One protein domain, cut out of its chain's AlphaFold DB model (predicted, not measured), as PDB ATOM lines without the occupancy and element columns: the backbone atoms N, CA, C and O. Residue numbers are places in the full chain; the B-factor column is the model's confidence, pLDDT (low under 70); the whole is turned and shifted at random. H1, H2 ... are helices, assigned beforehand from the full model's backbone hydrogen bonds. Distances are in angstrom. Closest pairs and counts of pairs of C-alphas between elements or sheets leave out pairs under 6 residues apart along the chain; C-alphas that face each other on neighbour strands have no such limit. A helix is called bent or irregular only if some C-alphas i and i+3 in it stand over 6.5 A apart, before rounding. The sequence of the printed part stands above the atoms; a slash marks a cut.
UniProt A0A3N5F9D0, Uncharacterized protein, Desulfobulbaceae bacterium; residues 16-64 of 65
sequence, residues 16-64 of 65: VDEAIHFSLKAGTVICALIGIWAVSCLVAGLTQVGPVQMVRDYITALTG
ATOM      1  N   VAL A  16     299.843 262.597 278.187       70.19
ATOM      2  CA  VAL A  16     299.946 261.846 276.939       70.19
ATOM      3  C   VAL A  16     299.627 260.360 277.139       70.19
ATOM      4  O   VAL A  16     298.812 259.833 276.396       70.19
ATOM      5  N   ASP A  17     300.192 259.696 278.150       72.06
ATOM      6  CA  ASP A  17     299.915 258.280 278.461       72.06
ATOM      7  C   ASP A  17     298.450 258.072 278.872       72.06
ATOM      8  O   ASP A  17     297.766 257.176 278.374       72.06
ATOM      9  N   GLU A  18     297.936 258.959 279.727       71.94
ATOM     10  CA  GLU A  18     296.542 258.930 280.178       71.94
ATOM     11  C   GLU A  18     295.570 259.207 279.013       71.94
ATOM     12  O   GLU A  18     294.567 258.509 278.847       71.94
ATOM     13  N   ALA A  19     295.892 260.170 278.143       77.25
ATOM     14  CA  ALA A  19     295.099 260.484 276.954       77.25
ATOM     15  C   ALA A  19     295.132 259.360 275.908       77.25
ATOM     16  O   ALA A  19     294.109 259.083 275.275       77.25
ATOM     17  N   ILE A  20     296.266 258.678 275.727       79.31
ATOM     18  CA  ILE A  20     296.364 257.504 274.849       79.31
ATOM     19  C   ILE A  20     295.492 256.374 275.403       79.31
ATOM     20  O   ILE A  20     294.678 255.813 274.670       79.31
ATOM     21  N   HIS A  21     295.566 256.085 276.702       79.56
ATOM     22  CA  HIS A  21     294.726 255.054 277.313       79.56
ATOM     23  C   HIS A  21     293.228 255.382 277.242       79.56
ATOM     24  O   HIS A  21     292.409 254.492 276.983       79.56
ATOM     25  N   PHE A  22     292.858 256.650 277.438       80.62
ATOM     26  CA  PHE A  22     291.476 257.103 277.320       80.62
ATOM     27  C   PHE A  22     290.972 257.041 275.875       80.62
ATOM     28  O   PHE A  22     289.892 256.506 275.628       80.62
ATOM     29  N   SER A  23     291.756 257.523 274.907       81.19
ATOM     30  CA  SER A  23     291.386 257.493 273.485       81.19
ATOM     31  C   SER A  23     291.281 256.073 272.937       81.19
ATOM     32  O   SER A  23     290.395 255.803 272.132       81.19
ATOM     33  N   LEU A  24     292.098 255.136 273.418       83.44
ATOM     34  CA  LEU A  24     292.028 253.731 273.018       83.44
ATOM     35  C   LEU A  24     290.764 253.051 273.577       83.44
ATOM     36  O   LEU A  24     290.077 252.316 272.863       83.44
ATOM     37  N   LYS A  25     290.378 253.365 274.820       82.88
ATOM     38  CA  LYS A  25     289.092 252.925 275.392       82.88
ATOM     39  C   LYS A  25     287.887 253.575 274.706       82.88
ATOM     40  O   LYS A  25     286.928 252.890 274.378       82.88
ATOM     41  N   ALA A  26     287.928 254.877 274.444       83.25
ATOM     42  CA  ALA A  26     286.844 255.569 273.750       83.25
ATOM     43  C   ALA A  26     286.713 255.090 272.293       83.25
ATOM     44  O   ALA A  26     285.616 254.797 271.826       83.25
ATOM     45  N   GLY A  27     287.839 254.933 271.595       85.12
ATOM     46  CA  GLY A  27     287.896 254.463 270.215       85.12
ATOM     47  C   GLY A  27     287.391 253.033 270.054       85.12
ATOM     48  O   GLY A  27     286.663 252.750 269.109       85.12
ATOM     49  N   THR A  28     287.688 252.140 271.001       85.50
ATOM     50  CA  THR A  28     287.151 250.767 270.978       85.50
ATOM     51  C   THR A  28     285.635 250.733 271.158       85.50
ATOM     52  O   THR A  28     284.963 249.997 270.437       85.50
ATOM     53  N   VAL A  29     285.074 251.572 272.036       87.62
ATOM     54  CA  VAL A  29     283.615 251.693 272.203       87.62
ATOM     55  C   VAL A  29     282.957 252.261 270.943       87.62
ATOM     56  O   VAL A  29     281.938 251.738 270.491       87.62
ATOM     57  N   ILE A  30     283.554 253.285 270.328       87.62
ATOM     58  CA  ILE A  30     283.042 253.878 269.084       87.62
ATOM     59  C   ILE A  30     283.124 252.873 267.928       87.62
ATOM     60  O   ILE A  30     282.145 252.699 267.205       87.62
ATOM     61  N   CYS A  31     284.237 252.151 267.781       88.06
ATOM     62  CA  CYS A  31     284.365 251.080 266.792       88.06
ATOM     63  C   CYS A  31     283.328 249.975 267.007       88.06
ATOM     64  O   CYS A  31     282.749 249.494 266.033       88.06
ATOM     65  N   ALA A  32     283.050 249.593 268.256       87.69
ATOM     66  CA  ALA A  32     282.012 248.612 268.559       87.69
ATOM     67  C   ALA A  32     280.616 249.117 268.153       87.69
ATOM     68  O   ALA A  32     279.856 248.373 267.536       87.69
ATOM     69  N   LEU A  33     280.297 250.387 268.423       89.62
ATOM     70  CA  LEU A  33     279.033 251.007 268.007       89.62
ATOM     71  C   LEU A  33     278.891 251.064 266.481       89.62
ATOM     72  O   LEU A  33     277.835 250.715 265.955       89.62
ATOM     73  N   ILE A  34     279.954 251.444 265.766       92.44
ATOM     74  CA  ILE A  34     279.973 251.455 264.296       92.44
ATOM     75  C   ILE A  34     279.810 250.034 263.749       92.44
ATOM     76  O   ILE A  34     279.047 249.829 262.808       92.44
ATOM     77  N   GLY A  35     280.478 249.048 264.353       90.69
ATOM     78  CA  GLY A  35     280.353 247.643 263.973       90.69
ATOM     79  C   GLY A  35     278.920 247.131 264.122       90.69
ATOM     80  O   GLY A  35     278.371 246.563 263.182       90.69
ATOM     81  N   ILE A  36     278.280 247.396 265.264       92.12
ATOM     82  CA  ILE A  36     276.877 247.023 265.505       92.12
ATOM     83  C   ILE A  36     275.956 247.705 264.488       92.12
ATOM     84  O   ILE A  36     275.076 247.057 263.919       92.12
ATOM     85  N   TRP A  37     276.178 248.990 264.217       92.62
ATOM     86  CA  TRP A  37     275.389 249.737 263.244       92.62
ATOM     87  C   TRP A  37     275.545 249.176 261.824       92.62
ATOM     88  O   TRP A  37     274.546 248.878 261.167       92.62
ATOM     89  N   ALA A  38     276.776 248.919 261.379       91.31
ATOM     90  CA  ALA A  38     277.055 248.320 260.075       91.31
ATOM     91  C   ALA A  38     276.404 246.935 259.925       91.31
ATOM     92  O   ALA A  38     275.777 246.653 258.904       91.31
ATOM     93  N   VAL A  39     276.488 246.093 260.960       90.81
ATOM     94  CA  VAL A  39     275.842 244.773 260.969       90.81
ATOM     95  C   VAL A  39     274.321 244.909 260.914       90.81
ATOM     96  O   VAL A  39     273.678 244.179 260.164       90.81
ATOM     97  N   SER A  40     273.732 245.866 261.637       90.50
ATOM     98  CA  SER A  40     272.283 246.096 261.594       90.50
ATOM     99  C   SER A  40     271.797 246.503 260.196       90.50
ATOM    100  O   SER A  40     270.813 245.949 259.708       90.50
ATOM    101  N   CYS A  41     272.533 247.382 259.510       88.75
ATOM    102  CA  CYS A  41     272.241 247.787 258.134       88.75
ATOM    103  C   CYS A  41     272.397 246.617 257.153       88.75
ATOM    104  O   CYS A  41     271.569 246.450 256.258       88.75
ATOM    105  N   LEU A  42     273.420 245.778 257.344       86.81
ATOM    106  CA  LEU A  42     273.640 244.589 256.522       86.81
ATOM    107  C   LEU A  42     272.490 243.584 256.679       86.81
ATOM    108  O   LEU A  42     271.945 243.113 255.686       86.81
ATOM    109  N   VAL A  43     272.080 243.289 257.914       89.62
ATOM    110  CA  VAL A  43     270.957 242.377 258.192       89.62
ATOM    111  C   VAL A  43     269.639 242.944 257.653       89.62
ATOM    112  O   VAL A  43     268.848 242.206 257.063       89.62
ATOM    113  N   ALA A  44     269.406 244.250 257.792       87.38
ATOM    114  CA  ALA A  44     268.240 244.911 257.207       87.38
ATOM    115  C   ALA A  44     268.213 244.783 255.671       87.38
ATOM    116  O   ALA A  44     267.193 244.393 255.107       87.38
ATOM    117  N   GLY A  45     269.337 245.021 254.988       85.12
ATOM    118  CA  GLY A  45     269.436 244.832 253.535       85.12
ATOM    119  C   GLY A  45     269.207 243.378 253.108       85.12
ATOM    120  O   GLY A  45     268.440 243.106 252.183       85.12
ATOM    121  N   LEU A  46     269.795 242.426 253.840       85.56
ATOM    122  CA  LEU A  46     269.629 240.993 253.584       85.56
ATOM    123  C   LEU A  46     268.183 240.518 253.764       85.56
ATOM    124  O   LEU A  46     267.743 239.637 253.030       85.56
ATOM    125  N   THR A  47     267.447 241.081 254.722       87.31
ATOM    126  CA  THR A  47     266.049 240.700 254.991       87.31
ATOM    127  C   THR A  47     265.049 241.354 254.044       87.31
ATOM    128  O   THR A  47     264.019 240.750 253.760       87.31
ATOM    129  N   GLN A  48     265.334 242.556 253.536       84.44
ATOM    130  CA  GLN A  48     264.424 243.271 252.635       84.44
ATOM    131  C   GLN A  48     264.528 242.804 251.180       84.44
ATOM    132  O   GLN A  48     263.510 242.686 250.504       84.44
ATOM    133  N   VAL A  49     265.747 242.549 250.701       82.75
ATOM    134  CA  VAL A  49     266.022 242.305 249.271       82.75
ATOM    135  C   VAL A  49     266.527 240.875 249.024       82.75
ATOM    136  O   VAL A  49     266.413 240.330 247.932       82.75
ATOM    137  N   GLY A  50     267.043 240.211 250.060       84.50
ATOM    138  CA  GLY A  50     267.646 238.885 249.948       84.50
ATOM    139  C   GLY A  50     269.127 238.934 249.535       84.50
ATOM    140  O   GLY A  50     269.567 239.845 248.831       84.50
ATOM    141  N   PRO A  51     269.931 237.930 249.936       81.19
ATOM    142  CA  PRO A  51     271.387 237.940 249.762       81.19
ATOM    143  C   PRO A  51     271.833 237.984 248.298       81.19
ATOM    144  O   PRO A  51     272.810 238.646 247.964       81.19
ATOM    145  N   VAL A  52     271.113 237.293 247.412       82.94
ATOM    146  CA  VAL A  52     271.491 237.169 245.997       82.94
ATOM    147  C   VAL A  52     271.277 238.481 245.239       82.94
ATOM    148  O   VAL A  52     272.136 238.871 244.452       82.94
ATOM    149  N   GLN A  53     270.165 239.183 245.491       83.38
ATOM    150  CA  GLN A  53     269.927 240.502 244.896       83.38
ATOM    151  C   GLN A  53     270.912 241.531 245.443       83.38
ATOM    152  O   GLN A  53     271.501 242.258 244.657       83.38
ATOM    153  N   MET A  54     271.205 241.508 246.745       85.62
ATOM    154  CA  MET A  54     272.141 242.463 247.340       85.62
ATOM    155  C   MET A  54     273.566 242.349 246.759       85.62
ATOM    156  O   MET A  54     274.212 243.361 246.495       85.62
ATOM    157  N   VAL A  55     274.054 241.125 246.508       85.12
ATOM    158  CA  VAL A  55     275.355 240.906 245.846       85.12
ATOM    159  C   VAL A  55     275.312 241.341 244.383       85.12
ATOM    160  O   VAL A  55     276.270 241.938 243.896       85.12
ATOM    161  N   ARG A  56     274.212 241.069 243.678       85.25
ATOM    162  CA  ARG A  56     274.043 241.511 242.291       85.25
ATOM    163  C   ARG A  56     274.032 243.034 242.189       85.25
ATOM    164  O   ARG A  56     274.753 243.567 241.357       85.25
ATOM    165  N   ASP A  57     273.289 243.712 243.056       84.44
ATOM    166  CA  ASP A  57     273.217 245.171 243.105       84.44
ATOM    167  C   ASP A  57     274.566 245.778 243.496       84.44
ATOM    168  O   ASP A  57     274.956 246.804 242.949       84.44
ATOM    169  N   TYR A  58     275.325 245.123 244.380       83.62
ATOM    170  CA  TYR A  58     276.699 245.520 244.691       83.62
ATOM    171  C   TYR A  58     277.625 245.402 243.473       83.62
ATOM    172  O   TYR A  58     278.393 246.321 243.192       83.62
ATOM    173  N   ILE A  59     277.533 244.301 242.720       85.75
ATOM    174  CA  ILE A  59     278.306 244.117 241.486       85.75
ATOM    175  C   ILE A  59     277.895 245.167 240.451       85.75
ATOM    176  O   ILE A  59     278.768 245.847 239.929       85.75
ATOM    177  N   THR A  60     276.597 245.372 240.222       88.62
ATOM    178  CA  THR A  60     276.071 246.406 239.317       88.62
ATOM    179  C   THR A  60     276.495 247.812 239.743       88.62
ATOM    180  O   THR A  60     276.900 248.604 238.896       88.62
ATOM    181  N   ALA A  61     276.502 248.129 241.040       86.81
ATOM    182  CA  ALA A  61     276.983 249.415 241.542       86.81
ATOM    183  C   ALA A  61     278.485 249.629 241.278       86.81
ATOM    184  O   ALA A  61     278.912 250.762 241.060       86.81
ATOM    185  N   LEU A  62     279.282 248.556 241.276       88.38
ATOM    186  CA  LEU A  62     280.710 248.611 240.957       88.38
ATOM    187  C   LEU A  62     280.988 248.634 239.451       88.38
ATOM    188  O   LEU A  62     281.916 249.313 239.015       88.38
ATOM    189  N   THR A  63     280.228 247.880 238.657       88.00
ATOM    190  CA  THR A  63     280.461 247.740 237.212       88.00
ATOM    191  C   THR A  63     279.702 248.768 236.378       88.00
ATOM    192  O   THR A  63     280.035 248.943 235.209       88.00
ATOM    193  N   GLY A  64     278.710 249.454 236.952       79.06
ATOM    194  CA  GLY A  64     277.898 250.473 236.281       79.06
ATOM    195  C   GLY A  64     276.955 249.938 235.194       79.06
ATOM    196  O   GLY A  64     276.429 250.737 234.421       79.06
TER     197      GLY A  64
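What this domain is: This is residues 16 to 64 of the 65 residues of an uncharacterized protein of Desulfobulbaceae bacterium (UniProt A0A3N5F9D0). Two helices meet at their ends and make an L: the long H1 is the long arm, and the short H2 turns off from its last end as the short arm. Most of the long arm, residues 16 to 41, stands free, and so do residues 58 to 64 at the far end of the short arm. The printed part has 49 residues, with two named helices, H1 then H2, and no named strand; the class is all helix. The whole is extended, with a radius of gyration of the C-alphas of 17.2 A, and the C-alphas span 48 by 24 by 9 A along their three main axes.

Where its parts are: H1 holds residues 16 to 49 and measures 47.9 A from first to last C-alpha. It begins at C-alpha 16, at (299.946, 261.846, 276.939), and ends at C-alpha 49, at (266.022, 242.305, 249.271). Gly 50 lies between the helices. H2 holds residues 51 to 63, measures 18.3 A from first to last C-alpha, and ends at C-alpha 63, at (280.461, 247.740, 237.212). Neither helix is bent or irregular.

How they stand to each other: H1 and H2 are joined by a tight link of one residue. They are close but not clearly touching, with 2 pairs of C-alphas within 8 A. Their closest C-alphas, those of Leu 46 and Met 54, are 6.9 A apart. Their lines stand at 71 degrees, only just about perpendicular, and their centres are 24.9 A apart. In both H1 and H2 every O i to N i+4 pair is within hydrogen-bond range.

The domain as a whole: The two C-alphas farthest apart, those of Val 16 and Gln 53, are 48.8 A apart. The C-alphas of the first and last printed residues, Val 16 and Gly 64, are 47.6 A apart. The printed part has no cut and no long link. The mean pLDDT of the printed part is 85.0, and no printed residue is under 70.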